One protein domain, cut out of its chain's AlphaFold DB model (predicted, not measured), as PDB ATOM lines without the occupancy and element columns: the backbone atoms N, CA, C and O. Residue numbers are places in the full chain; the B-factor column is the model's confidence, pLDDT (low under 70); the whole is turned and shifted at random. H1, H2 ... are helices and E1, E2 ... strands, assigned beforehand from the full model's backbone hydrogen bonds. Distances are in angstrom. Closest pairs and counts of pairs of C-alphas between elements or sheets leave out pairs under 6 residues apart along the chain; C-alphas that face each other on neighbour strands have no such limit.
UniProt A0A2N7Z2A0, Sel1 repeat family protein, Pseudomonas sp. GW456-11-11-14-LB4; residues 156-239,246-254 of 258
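Overview. This is residues 156 to 239 and 246 to 254 of the 258 residues of the protein "Sel1 repeat family protein" of Pseudomonas sp. GW456-11-11-14-LB4 (UniProt A0A2N7Z2A0). One long helix, H1, runs nearly the whole length of a narrow rod, over one face of a small, strongly twisted sheet of three strands, and the short helix H2 covers another part of that sheet. This makes two layers, helices on one face of a sheet. The printed part has 93 residues, with two named helices and three named strands in the order H1 E1 E2 H2 E3; the sheet's order is E2 E1 E3, antiparallel, and the class is mixed. It is compact, with a radius of gyration of the C-alphas of 13.9 A and spans of 45 by 19 by 19 A.

Arrangement. H1, residues 156 to 183, is on the sheet at a height of 9.8 A; it is over E3, residues 246 to 253, and only just runs along it, at 29 degrees on the local plane. Their closest C-alphas, Glu 179 and Leu 253, are 6.4 A apart. E1, residues 195 to 202, is the inner strand, with N 197 and O 251 of E3 at 2.8 A, within hydrogen-bond range. E1 and E2, residues 205 to 214, form a hairpin, with N 198 and O 211 at 2.8 A. H2, residues 219 to 229, is on the sheet at a height of 9.2 A, slantwise to E1 at 36 degrees on the local plane; its closest C-alphas to E2 are Val 226 and Ile 210, 6.6 A. H1, with residues 174 to 182 alone, touches H2 at a steep tilt of 45 degrees, opposite ways; the closest C-alphas, Ile 178 and Ala 228, are 6.6 A apart. In H1 and H2 every O i to N i+4 pair is within hydrogen-bond range.

Along the chain. H1 begins at C-alpha 156 (50.047, -14.279, 22.186) and is 39.8 A long. E1 measures 22.2 A, E2 25.0 A, H2 15.2 A and E3 22.6 A, ending at C-alpha 253 (27.072, -35.743, 18.088).

Size, cuts and confidence. The farthest C-alphas, Val 156 and Lys 187, are 45.8 A apart. Residues 240 to 245 are cut out, with 10.3 A between C-alphas 239 and 246. The link from H1 to E1 is long. The mean pLDDT of the printed part is 95.7, and no printed residue is under 70.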
ATOM      1  N   VAL A 156      50.988 -13.766  23.193       96.69
ATOM      2  CA  VAL A 156      50.047 -14.279  22.186       96.69
ATOM      3  C   VAL A 156      49.835 -15.782  22.365       96.69
ATOM      4  O   VAL A 156      48.691 -16.239  22.391       96.69
ATOM      5  N   GLN A 157      50.919 -16.542  22.538       96.50
ATOM      6  CA  GLN A 157      50.858 -17.980  22.782       96.50
ATOM      7  C   GLN A 157      50.065 -18.297  24.054       96.50
ATOM      8  O   GLN A 157      49.086 -19.038  23.990       96.50
ATOM      9  N   ARG A 158      50.433 -17.695  25.190       97.81
ATOM     10  CA  ARG A 158      49.782 -17.945  26.485       97.81
ATOM     11  C   ARG A 158      48.289 -17.615  26.458       97.81
ATOM     12  O   ARG A 158      47.479 -18.360  27.009       97.81
ATOM     13  N   TYR A 159      47.912 -16.518  25.805       97.56
ATOM     14  CA  TYR A 159      46.506 -16.177  25.609       97.56
ATOM     15  C   TYR A 159      45.783 -17.236  24.769       97.56
ATOM     16  O   TYR A 159      44.697 -17.678  25.139       97.56
ATOM     17  N   ASN A 160      46.378 -17.663  23.650       96.44
ATOM     18  CA  ASN A 160      45.772 -18.651  22.760       96.44
ATOM     19  C   ASN A 160      45.643 -20.036  23.413       96.44
ATOM     20  O   ASN A 160      44.662 -20.732  23.157       96.44
ATOM     21  N   GLU A 161      46.566 -20.420  24.293       96.69
ATOM     22  CA  GLU A 161      46.458 -21.636  25.107       96.69
ATOM     23  C   GLU A 161      45.257 -21.558  26.064       96.69
ATOM     24  O   GLU A 161      44.382 -22.427  26.032       96.69
ATOM     25  N   ALA A 162      45.150 -20.475  26.844       96.44
ATOM     26  CA  ALA A 162      44.026 -20.266  27.759       96.44
ATOM     27  C   ALA A 162      42.679 -20.193  27.017       96.44
ATOM     28  O   ALA A 162      41.696 -20.822  27.417       96.44
ATOM     29  N   TRP A 163      42.637 -19.480  25.890       96.00
ATOM     30  CA  TRP A 163      41.474 -19.430  25.008       96.00
ATOM     31  C   TRP A 163      41.088 -20.815  24.481       96.00
ATOM     32  O   TRP A 163      39.903 -21.169  24.488       96.00
ATOM     33  N   GLY A 164      42.066 -21.595  24.016       95.06
ATOM     34  CA  GLY A 164      41.851 -22.917  23.439       95.06
ATOM     35  C   GLY A 164      41.262 -23.884  24.460       95.06
ATOM     36  O   GLY A 164      40.291 -24.586  24.168       95.06
ATOM     37  N   ASP A 165      41.784 -23.863  25.685       94.69
ATOM     38  CA  ASP A 165      41.281 -24.667  26.793       94.69
ATOM     39  C   ASP A 165      39.852 -24.281  27.192       94.69
ATOM     40  O   ASP A 165      38.982 -25.157  27.298       94.69
ATOM     41  N   THR A 166      39.578 -22.985  27.358       93.94
ATOM     42  CA  THR A 166      38.241 -22.485  27.706       93.94
ATOM     43  C   THR A 166      37.219 -22.796  26.612       93.94
ATOM     44  O   THR A 166      36.135 -23.319  26.895       93.94
ATOM     45  N   SER A 167      37.569 -22.559  25.347       93.50
ATOM     46  CA  SER A 167      36.696 -22.826  24.199       93.50
ATOM     47  C   SER A 167      36.421 -24.318  24.030       93.50
ATOM     48  O   SER A 167      35.278 -24.715  23.801       93.50
ATOM     49  N   ARG A 168      37.436 -25.175  24.215       94.31
ATOM     50  CA  ARG A 168      37.277 -26.634  24.168       94.31
ATOM     51  C   ARG A 168      36.311 -27.121  25.247       94.31
ATOM     52  O   ARG A 168      35.383 -27.863  24.924       94.31
ATOM     53  N   LYS A 169      36.484 -26.680  26.499       94.25
ATOM     54  CA  LYS A 169      35.583 -27.017  27.619       94.25
ATOM     55  C   LYS A 169      34.145 -26.571  27.339       94.25
ATOM     56  O   LYS A 169      33.220 -27.368  27.481       94.25
ATOM     57  N   SER A 170      33.969 -25.325  26.897       94.38
ATOM     58  CA  SER A 170      32.666 -24.734  26.567       94.38
ATOM     59  C   SER A 170      31.938 -25.506  25.455       94.38
ATOM     60  O   SER A 170      30.775 -25.886  25.613       94.38
ATOM     61  N   LEU A 171      32.638 -25.823  24.361       94.81
ATOM     62  CA  LEU A 171      32.085 -26.596  23.249       94.81
ATOM     63  C   LEU A 171      31.726 -28.031  23.653       94.81
ATOM     64  O   LEU A 171      30.682 -28.527  23.246       94.81
ATOM     65  N   ASN A 172      32.568 -28.702  24.445       95.31
ATOM     66  CA  ASN A 172      32.307 -30.078  24.883       95.31
ATOM     67  C   ASN A 172      31.083 -30.157  25.796       95.31
ATOM     68  O   ASN A 172      30.250 -31.044  25.628       95.31
ATOM     69  N   ARG A 173      30.949 -29.204  26.726       95.31
ATOM     70  CA  ARG A 173      29.760 -29.093  27.575       95.31
ATOM     71  C   ARG A 173      28.504 -28.858  26.738       95.31
ATOM     72  O   ARG A 173      27.528 -29.574  26.906       95.31
ATOM     73  N   THR A 174      28.564 -27.915  25.799       96.06
ATOM     74  CA  THR A 174      27.438 -27.610  24.903       96.06
ATOM     75  C   THR A 174      27.031 -28.830  24.077       96.06
ATOM     76  O   THR A 174      25.849 -29.146  23.999       96.06
ATOM     77  N   ALA A 175      28.000 -29.546  23.496       97.38
ATOM     78  CA  ALA A 175      27.732 -30.758  22.727       97.38
ATOM     79  C   ALA A 175      27.008 -31.810  23.579       97.38
ATOM     80  O   ALA A 175      25.977 -32.326  23.160       97.38
ATOM     81  N   LEU A 176      27.503 -32.067  24.794       97.69
ATOM     82  CA  LEU A 176      26.897 -33.021  25.721       97.69
ATOM     83  C   LEU A 176      25.471 -32.614  26.123       97.69
ATOM     84  O   LEU A 176      24.566 -33.447  26.102       97.69
ATOM     85  N   ASP A 177      25.257 -31.342  26.462       97.69
ATOM     86  CA  ASP A 177      23.941 -30.828  26.851       97.69
ATOM     87  C   ASP A 177      22.929 -30.974  25.698       97.69
ATOM     88  O   ASP A 177      21.794 -31.410  25.916       97.69
ATOM     89  N   ILE A 178      23.354 -30.692  24.460       97.94
ATOM     90  CA  ILE A 178      22.548 -30.890  23.246       97.94
ATOM     91  C   ILE A 178      22.243 -32.374  23.027       97.94
ATOM     92  O   ILE A 178      21.084 -32.727  22.807       97.94
ATOM     93  N   GLU A 179      23.247 -33.253  23.108       97.88
ATOM     94  CA  GLU A 179      23.053 -34.698  22.949       97.88
ATOM     95  C   GLU A 179      22.035 -35.242  23.953       97.88
ATOM     96  O   GLU A 179      21.116 -35.972  23.574       97.88
ATOM     97  N   ILE A 180      22.170 -34.875  25.230       97.62
ATOM     98  CA  ILE A 180      21.259 -35.302  26.295       97.62
ATOM     99  C   ILE A 180      19.846 -34.777  26.038       97.62
ATOM    100  O   ILE A 180      18.878 -35.519  26.211       97.62
ATOM    101  N   ALA A 181      19.705 -33.507  25.656       98.06
ATOM    102  CA  ALA A 181      18.403 -32.895  25.416       98.06
ATOM    103  C   ALA A 181      17.683 -33.538  24.223       98.06
ATOM    104  O   ALA A 181      16.522 -33.931  24.346       98.06
ATOM    105  N   LEU A 182      18.376 -33.702  23.096       97.81
ATOM    106  CA  LEU A 182      17.785 -34.244  21.876       97.81
ATOM    107  C   LEU A 182      17.480 -35.739  21.993       97.81
ATOM    108  O   LEU A 182      16.424 -36.171  21.539       97.81
ATOM    109  N   ASN A 183      18.311 -36.532  22.676       97.44
ATOM    110  CA  ASN A 183      18.041 -37.962  22.887       97.44
ATOM    111  C   ASN A 183      16.851 -38.249  23.823       97.44
ATOM    112  O   ASN A 183      16.399 -39.391  23.899       97.44
ATOM    113  N   LYS A 184      16.319 -37.242  24.529       97.00
ATOM    114  CA  LYS A 184      15.036 -37.358  25.249       97.00
ATOM    115  C   LYS A 184      13.825 -37.217  24.325       97.00
ATOM    116  O   LYS A 184      12.738 -37.640  24.700       97.00
ATOM    117  N   GLN A 185      14.002 -36.594  23.164       96.00
ATOM    118  CA  GLN A 185      12.924 -36.228  22.239       96.00
ATOM    119  C   GLN A 185      12.943 -37.084  20.968       96.00
ATOM    120  O   GLN A 185      11.895 -37.445  20.440       96.00
ATOM    121  N   ILE A 186      14.135 -37.434  20.487       95.25
ATOM    122  CA  ILE A 186      14.354 -38.182  19.252       95.25
ATOM    123  C   ILE A 186      14.432 -39.675  19.569       95.25
ATOM    124  O   ILE A 186      15.165 -40.113  20.457       95.25
ATOM    125  N   LYS A 187      13.688 -40.478  18.806       94.44
ATOM    126  CA  LYS A 187      13.665 -41.936  18.953       94.44
ATOM    127  C   LYS A 187      15.044 -42.540  18.645       94.44
ATOM    128  O   LYS A 187      15.679 -42.187  17.651       94.44
ATOM    129  N   ARG A 188      15.482 -43.510  19.451       94.56
ATOM    130  CA  ARG A 188      16.701 -44.293  19.177       94.56
ATOM    131  C   ARG A 188      16.596 -45.067  17.865       94.56
ATOM    132  O   ARG A 188      15.541 -45.607  17.533       94.56
ATOM    133  N   GLY A 189      17.710 -45.140  17.147       93.56
ATOM    134  CA  GLY A 189      17.797 -45.720  15.809       93.56
ATOM    135  C   GLY A 189      17.253 -44.836  14.681       93.56
ATOM    136  O   GLY A 189      17.179 -45.317  13.555       93.56
ATOM    137  N   SER A 190      16.882 -43.577  14.953       94.50
ATOM    138  CA  SER A 190      16.495 -42.614  13.905       94.50
ATOM    139  C   SER A 190      17.682 -42.142  13.063       94.50
ATOM    140  O   SER A 190      17.475 -41.695  11.939       94.50
ATOM    141  N   ALA A 191      18.899 -42.243  13.598       95.50
ATOM    142  CA  ALA A 191      20.149 -41.920  12.922       95.50
ATOM    143  C   ALA A 191      20.994 -43.183  12.707       95.50
ATOM    144  O   ALA A 191      21.027 -44.075  13.561       95.50
ATOM    145  N   SER A 192      21.707 -43.247  11.578       94.19
ATOM    146  CA  SER A 192      22.607 -44.365  11.262       94.19
ATOM    147  C   SER A 192      24.058 -44.101  11.673       94.19
ATOM    148  O   SER A 192      24.819 -45.048  11.869       94.19
ATOM    149  N   LYS A 193      24.436 -42.828  11.841       96.62
ATOM    150  CA  LYS A 193      25.769 -42.370  12.256       96.62
ATOM    151  C   LYS A 193      25.688 -41.003  12.954       96.62
ATOM    152  O   LYS A 193      24.633 -40.371  12.893       96.62
ATOM    153  N   PRO A 194      26.743 -40.566  13.667       97.81
ATOM    154  CA  PRO A 194      26.759 -39.253  14.308       97.81
ATOM    155  C   PRO A 194      26.529 -38.105  13.317       97.81
ATOM    156  O   PRO A 194      26.894 -38.214  12.149       97.81
ATOM    157  N   VAL A 195      25.974 -36.994  13.808       98.00
ATOM    158  CA  VAL A 195      25.965 -35.715  13.081       98.00
ATOM    159  C   VAL A 195      27.304 -35.033  13.326       98.00
ATOM    160  O   VAL A 195      27.611 -34.726  14.478       98.00
ATOM    161  N   THR A 196      28.089 -34.769  12.284       98.06
ATOM    162  CA  THR A 196      29.358 -34.036  12.416       98.06
ATOM    163  C   THR A 196      29.197 -32.614  11.895       98.06
ATOM    164  O   THR A 196      28.823 -32.400  10.742       98.06
ATOM    165  N   LEU A 197      29.486 -31.634  12.749       97.56
ATOM    166  CA  LEU A 197      29.399 -30.208  12.460       97.56
ATOM    167  C   LEU A 197      30.768 -29.532  12.539       97.56
ATOM    168  O   LEU A 197      31.570 -29.857  13.412       97.56
ATOM    169  N   GLN A 198      30.983 -28.507  11.719       97.62
ATOM    170  CA  GLN A 198      32.007 -27.494  11.934       97.62
ATOM    171  C   GLN A 198      31.379 -26.308  12.666       97.62
ATOM    172  O   GLN A 198      30.432 -25.691  12.175       97.62
ATOM    173  N   VAL A 199      31.926 -25.962  13.827       97.12
ATOM    174  CA  VAL A 199      31.589 -24.736  14.553       97.12
ATOM    175  C   VAL A 199      32.667 -23.708  14.235       97.12
ATOM    176  O   VAL A 199      33.769 -23.773  14.784       97.12
ATOM    177  N   GLN A 200      32.377 -22.794  13.310       96.44
ATOM    178  CA  GLN A 200      33.307 -21.762  12.857       96.44
ATOM    179  C   GLN A 200      33.044 -20.447  13.597       96.44
ATOM    180  O   GLN A 200      31.925 -19.941  13.600       96.44
ATOM    181  N   GLY A 201      34.069 -19.884  14.227       94.31
ATOM    182  CA  GLY A 201      34.031 -18.544  14.800       94.31
ATOM    183  C   GLY A 201      34.517 -17.487  13.813       94.31
ATOM    184  O   GLY A 201      35.348 -17.764  12.945       94.31
ATOM    185  N   LEU A 202      33.974 -16.280  13.951       91.06
ATOM    186  CA  LEU A 202      34.290 -15.119  13.124       91.06
ATOM    187  C   LEU A 202      34.862 -14.021  14.017       91.06
ATOM    188  O   LEU A 202      34.331 -13.780  15.101       91.06
ATOM    189  N   SER A 203      35.921 -13.352  13.563       88.50
ATOM    190  CA  SER A 203      36.531 -12.265  14.335       88.50
ATOM    191  C   SER A 203      35.506 -11.182  14.695       88.50
ATOM    192  O   SER A 203      34.706 -10.758  13.861       88.50
ATOM    193  N   GLY A 204      35.504 -10.763  15.961       88.69
ATOM    194  CA  GLY A 204      34.599  -9.745  16.497       88.69
ATOM    195  C   GLY A 204      33.172 -10.232  16.778       88.69
ATOM    196  O   GLY A 204      32.360  -9.463  17.293       88.69
ATOM    197  N   SER A 205      32.852 -11.501  16.504       90.94
ATOM    198  CA  SER A 205      31.539 -12.096  16.765       90.94
ATOM    199  C   SER A 205      31.651 -13.300  17.696       90.94
ATOM    200  O   SER A 205      32.422 -14.226  17.456       90.94
ATOM    201  N   ASN A 206      30.813 -13.339  18.733       92.06
ATOM    202  CA  ASN A 206      30.644 -14.542  19.548       92.06
ATOM    203  C   ASN A 206      29.616 -15.518  18.952       92.06
ATOM    204  O   ASN A 206      29.449 -16.619  19.474       92.06
ATOM    205  N   VAL A 207      28.920 -15.134  17.876       93.81
ATOM    206  CA  VAL A 207      27.966 -15.989  17.166       93.81
ATOM    207  C   VAL A 207      28.731 -16.864  16.171       93.81
ATOM    208  O   VAL A 207      29.393 -16.318  15.283       93.81
ATOM    209  N   PRO A 208      28.651 -18.201  16.290       95.31
ATOM    210  CA  PRO A 208      29.309 -19.107  15.366       95.31
ATOM    211  C   PRO A 208      28.522 -19.242  14.058       95.31
ATOM    212  O   PRO A 208      27.294 -19.156  14.026       95.31
ATOM    213  N   LYS A 209      29.234 -19.578  12.986       96.38
ATOM    214  CA  LYS A 209      28.658 -20.199  11.797       96.38
ATOM    215  C   LYS A 209      28.710 -21.717  11.972       96.38
ATOM    216  O   LYS A 209      29.778 -22.277  12.215       96.38
ATOM    217  N   ILE A 210      27.559 -22.376  11.860       97.44
ATOM    218  CA  ILE A 210      27.439 -23.834  11.979       97.44
ATOM    219  C   ILE A 210      27.346 -24.436  10.580       97.44
ATOM    220  O   ILE A 210      26.488 -24.041   9.793       97.44
ATOM    221  N   LEU A 211      28.229 -25.380  10.270       97.12
ATOM    222  CA  LEU A 211      28.262 -26.083   8.989       97.12
ATOM    223  C   LEU A 211      28.089 -27.579   9.230       97.12
ATOM    224  O   LEU A 211      28.791 -28.151  10.057       97.12
ATOM    225  N   LEU A 212      27.171 -28.219   8.508       97.38
ATOM    226  CA  LEU A 212      27.047 -29.674   8.511       97.38
ATOM    227  C   LEU A 212      28.163 -30.272   7.645       97.38
ATOM    228  O   LEU A 212      28.214 -29.998   6.449       97.38
ATOM    229  N   ILE A 213      29.048 -31.065   8.252       97.62
ATOM    230  CA  ILE A 213      30.121 -31.789   7.553       97.62
ATOM    231  C   ILE A 213      29.621 -33.178   7.160       97.62
ATOM    232  O   ILE A 213      29.730 -33.583   6.007       97.62
ATOM    233  N   GLU A 214      29.026 -33.896   8.115       97.75
ATOM    234  CA  GLU A 214      28.497 -35.239   7.893       97.75
ATOM    235  C   GLU A 214      27.080 -35.352   8.451       97.75
ATOM    236  O   GLU A 214      26.842 -35.157   9.644       97.75
ATOM    237  N   SER A 215      26.142 -35.694   7.567       97.25
ATOM    238  CA  SER A 215      24.761 -36.029   7.922       97.25
ATOM    239  C   SER A 215      24.693 -37.339   8.707       97.25
ATOM    240  O   SER A 215      25.421 -38.282   8.398       97.25
ATOM    241  N   SER A 216      23.751 -37.445   9.643       97.12
ATOM    242  CA  SER A 216      23.398 -38.686  10.347       97.12
ATOM    243  C   SER A 216      22.616 -39.698   9.497       97.12
ATOM    244  O   SER A 216      22.307 -40.799   9.966       97.12
ATOM    245  N   GLY A 217      22.266 -39.331   8.260       96.25
ATOM    246  CA  GLY A 217      21.327 -40.064   7.411       96.25
ATOM    247  C   GLY A 217      19.856 -39.733   7.691       96.25
ATOM    248  O   GLY A 217      18.981 -40.359   7.097       96.25
ATOM    249  N   ASN A 218      19.580 -38.766   8.571       97.56
ATOM    250  CA  ASN A 218      18.238 -38.286   8.877       97.56
ATOM    251  C   ASN A 218      18.226 -36.751   8.966       97.56
ATOM    252  O   ASN A 218      18.794 -36.164   9.886       97.56
ATOM    253  N   ALA A 219      17.534 -36.108   8.021       96.94
ATOM    254  CA  ALA A 219      17.492 -34.651   7.913       96.94
ATOM    255  C   ALA A 219      16.856 -33.964   9.135       96.94
ATOM    256  O   ALA A 219      17.263 -32.860   9.488       96.94
ATOM    257  N   GLU A 220      15.892 -34.603   9.804       96.88
ATOM    258  CA  GLU A 220      15.270 -34.049  11.013       96.88
ATOM    259  C   GLU A 220      16.259 -34.046  12.184       96.88
ATOM    260  O   GLU A 220      16.354 -33.058  12.914       96.88
ATOM    261  N   VAL A 221      17.047 -35.120  12.330       97.69
ATOM    262  CA  VAL A 221      18.111 -35.209  13.343       97.69
ATOM    263  C   VAL A 221      19.202 -34.176  13.063       97.69
ATOM    264  O   VAL A 221      19.602 -33.447  13.972       97.69
ATOM    265  N   ASP A 222      19.643 -34.065  11.808       98.19
ATOM    266  CA  ASP A 222      20.670 -33.103  11.398       98.19
ATOM    267  C   ASP A 222      20.221 -31.664  11.670       98.19
ATOM    268  O   ASP A 222      20.940 -30.891  12.308       98.19
ATOM    269  N   GLN A 223      19.002 -31.313  11.248       97.75
ATOM    270  CA  GLN A 223      18.444 -29.979  11.449       97.75
ATOM    271  C   GLN A 223      18.264 -29.663  12.936       97.75
ATOM    272  O   GLN A 223      18.546 -28.537  13.353       97.75
ATOM    273  N   ALA A 224      17.831 -30.630  13.750       98.00
ATOM    274  CA  ALA A 224      17.705 -30.449  15.192       98.00
ATOM    275  C   ALA A 224      19.064 -30.145  15.841       98.00
ATOM    276  O   ALA A 224      19.176 -29.197  16.622       98.00
ATOM    277  N   VAL A 225      20.111 -30.891  15.472       98.00
ATOM    278  CA  VAL A 225      21.471 -30.680  15.987       98.00
ATOM    279  C   VAL A 225      22.038 -29.327  15.538       98.00
ATOM    280  O   VAL A 225      22.542 -28.578  16.377       98.00
ATOM    281  N   VAL A 226      21.903 -28.965  14.256       97.94
ATOM    282  CA  VAL A 226      22.337 -27.655  13.727       97.94
ATOM    283  C   VAL A 226      21.615 -26.505  14.433       97.94
ATOM    284  O   VAL A 226      22.250 -25.540  14.860       97.94
ATOM    285  N   THR A 227      20.295 -26.617  14.604       97.56
ATOM    286  CA  THR A 227      19.472 -25.588  15.261       97.56
ATOM    287  C   THR A 227      19.870 -25.413  16.725       97.56
ATOM    288  O   THR A 227      20.011 -24.282  17.193       97.56
ATOM    289  N   ALA A 228      20.102 -26.517  17.443       97.31
ATOM    290  CA  ALA A 228      20.539 -26.481  18.832       97.31
ATOM    291  C   ALA A 228      21.920 -25.815  18.974       97.31
ATOM    292  O   ALA A 228      22.100 -24.939  19.822       97.31
ATOM    293  N   PHE A 229      22.873 -26.145  18.095       96.12
ATOM    294  CA  PHE A 229      24.189 -25.499  18.078       96.12
ATOM    295  C   PHE A 229      24.148 -24.020  17.681       96.12
ATOM    296  O   PHE A 229      25.022 -23.266  18.103       96.12
ATOM    297  N   GLY A 230      23.136 -23.567  16.938       94.12
ATOM    298  CA  GLY A 230      22.950 -22.147  16.612       94.12
ATOM    299  C   GLY A 230      22.771 -21.237  17.840       94.12
ATOM    300  O   GLY A 230      22.984 -20.024  17.759       94.12
ATOM    301  N   GLN A 231      22.433 -21.811  18.999       94.12
ATOM    302  CA  GLN A 231      22.354 -21.092  20.277       94.12
ATOM    303  C   GLN A 231      23.708 -20.965  20.990       94.12
ATOM    304  O   GLN A 231      23.831 -20.179  21.927       94.12
ATOM    305  N   TYR A 232      24.739 -21.690  20.543       94.56
ATOM    306  CA  TYR A 232      26.080 -21.592  21.110       94.56
ATOM    307  C   TYR A 232      26.658 -20.187  20.920       94.56
ATOM    308  O   TYR A 232      26.468 -19.556  19.878       94.56
ATOM    309  N   ARG A 233      27.395 -19.701  21.917       93.81
ATOM    310  CA  ARG A 233      28.190 -18.475  21.824       93.81
ATOM    311  C   ARG A 233      29.610 -18.776  22.268       93.81
ATOM    312  O   ARG A 233      29.808 -19.380  23.322       93.81
ATOM    313  N   PHE A 234      30.590 -18.356  21.471       92.75
ATOM    314  CA  PHE A 234      31.989 -18.475  21.863       92.75
ATOM    315  C   PHE A 234      32.250 -17.609  23.102       92.75
ATOM    316  O   PHE A 234      31.879 -16.434  23.110       92.75
ATOM    317  N   PRO A 235      32.893 -18.159  24.144       90.31
ATOM    318  CA  PRO A 235      33.159 -17.409  25.368       90.31
ATOM    319  C   PRO A 235      34.256 -16.351  25.153       90.31
ATOM    320  O   PRO A 235      34.225 -15.277  25.748       90.31
ATOM    321  N   ALA A 236      35.195 -16.624  24.247       92.38
ATOM    322  CA  ALA A 236      36.280 -15.739  23.850       92.38
ATOM    323  C   ALA A 236      36.734 -16.076  22.418       92.38
ATOM    324  O   ALA A 236      36.369 -17.115  21.865       92.38
ATOM    325  N   GLU A 237      37.552 -15.211  21.826       91.81
ATOM    326  CA  GLU A 237      38.149 -15.408  20.498       91.81
ATOM    327  C   GLU A 237      39.684 -15.484  20.578       91.81
ATOM    328  O   GLU A 237      40.268 -14.883  21.484       91.81
ATOM    329  N   PRO A 238      40.358 -16.206  19.665       94.69
ATOM    330  CA  PRO A 238      41.816 -16.302  19.639       94.69
ATOM    331  C   PRO A 238      42.453 -15.004  19.137       94.69
ATOM    332  O   PRO A 238      41.790 -14.140  18.553       94.69
ATOM    333  N   LEU A 239      43.751 -14.848  19.369       93.06
ATOM    334  CA  LEU A 239      44.592 -13.899  18.648       93.06
ATOM    335  C   LEU A 239      45.057 -14.586  17.363       93.06
ATOM    336  O   LEU A 239      45.941 -15.445  17.392       93.06
ATOM    337  N   SER A 246      39.165 -16.405  10.666       91.38
ATOM    338  CA  SER A 246      38.283 -17.373  11.319       91.38
ATOM    339  C   SER A 246      39.052 -18.494  12.015       91.38
ATOM    340  O   SER A 246      40.219 -18.769  11.726       91.38
ATOM    341  N   TRP A 247      38.370 -19.164  12.937       94.38
ATOM    342  CA  TRP A 247      38.814 -20.407  13.565       94.38
ATOM    343  C   TRP A 247      37.657 -21.398  13.552       94.38
ATOM    344  O   TRP A 247      36.495 -21.005  13.451       94.38
ATOM    345  N   SER A 248      37.942 -22.689  13.671       94.25
ATOM    346  CA  SER A 248      36.892 -23.702  13.662       94.25
ATOM    347  C   SER A 248      37.195 -24.866  14.583       94.25
ATOM    348  O   SER A 248      38.353 -25.171  14.863       94.25
ATOM    349  N   SER A 249      36.142 -25.553  15.010       94.62
ATOM    350  CA  SER A 249      36.251 -26.815  15.731       94.62
ATOM    351  C   SER A 249      35.183 -27.789  15.246       94.62
ATOM    352  O   SER A 249      34.022 -27.408  15.116       94.62
ATOM    353  N   GLU A 250      35.564 -29.038  14.993       96.81
ATOM    354  CA  GLU A 250      34.629 -30.086  14.573       96.81
ATOM    355  C   GLU A 250      33.975 -30.766  15.777       96.81
ATOM    356  O   GLU A 250      34.637 -31.040  16.781       96.81
ATOM    357  N   ARG A 251      32.673 -31.038  15.708       96.62
ATOM    358  CA  ARG A 251      31.920 -31.725  16.763       96.62
ATOM    359  C   ARG A 251      31.043 -32.809  16.163       96.62
ATOM    360  O   ARG A 251      30.198 -32.516  15.326       96.62
ATOM    361  N   SER A 252      31.218 -34.035  16.641       97.25
ATOM    362  CA  SER A 252      30.382 -35.178  16.272       97.25
ATOM    363  C   SER A 252      29.432 -35.512  17.411       97.25
ATOM    364  O   SER A 252      29.884 -35.735  18.533       97.25
ATOM    365  N   LEU A 253      28.133 -35.546  17.111       97.69
ATOM    366  CA  LEU A 253      27.072 -35.743  18.088       97.69
ATOM    367  C   LEU A 253      26.318 -37.052  17.872       97.69
ATOM    368  O   LEU A 253      25.856 -37.357  16.771       97.69
ATOM    369  N   LYS A 254      26.140 -37.806  18.955       97.69
ATOM    370  CA  LYS A 254      25.451 -39.101  18.986       97.69
ATOM    371  C   LYS A 254      23.972 -38.934  19.327       97.69
ATOM    372  O   LYS A 254      23.516 -39.318  20.404       97.69
TER     373      LYS A 254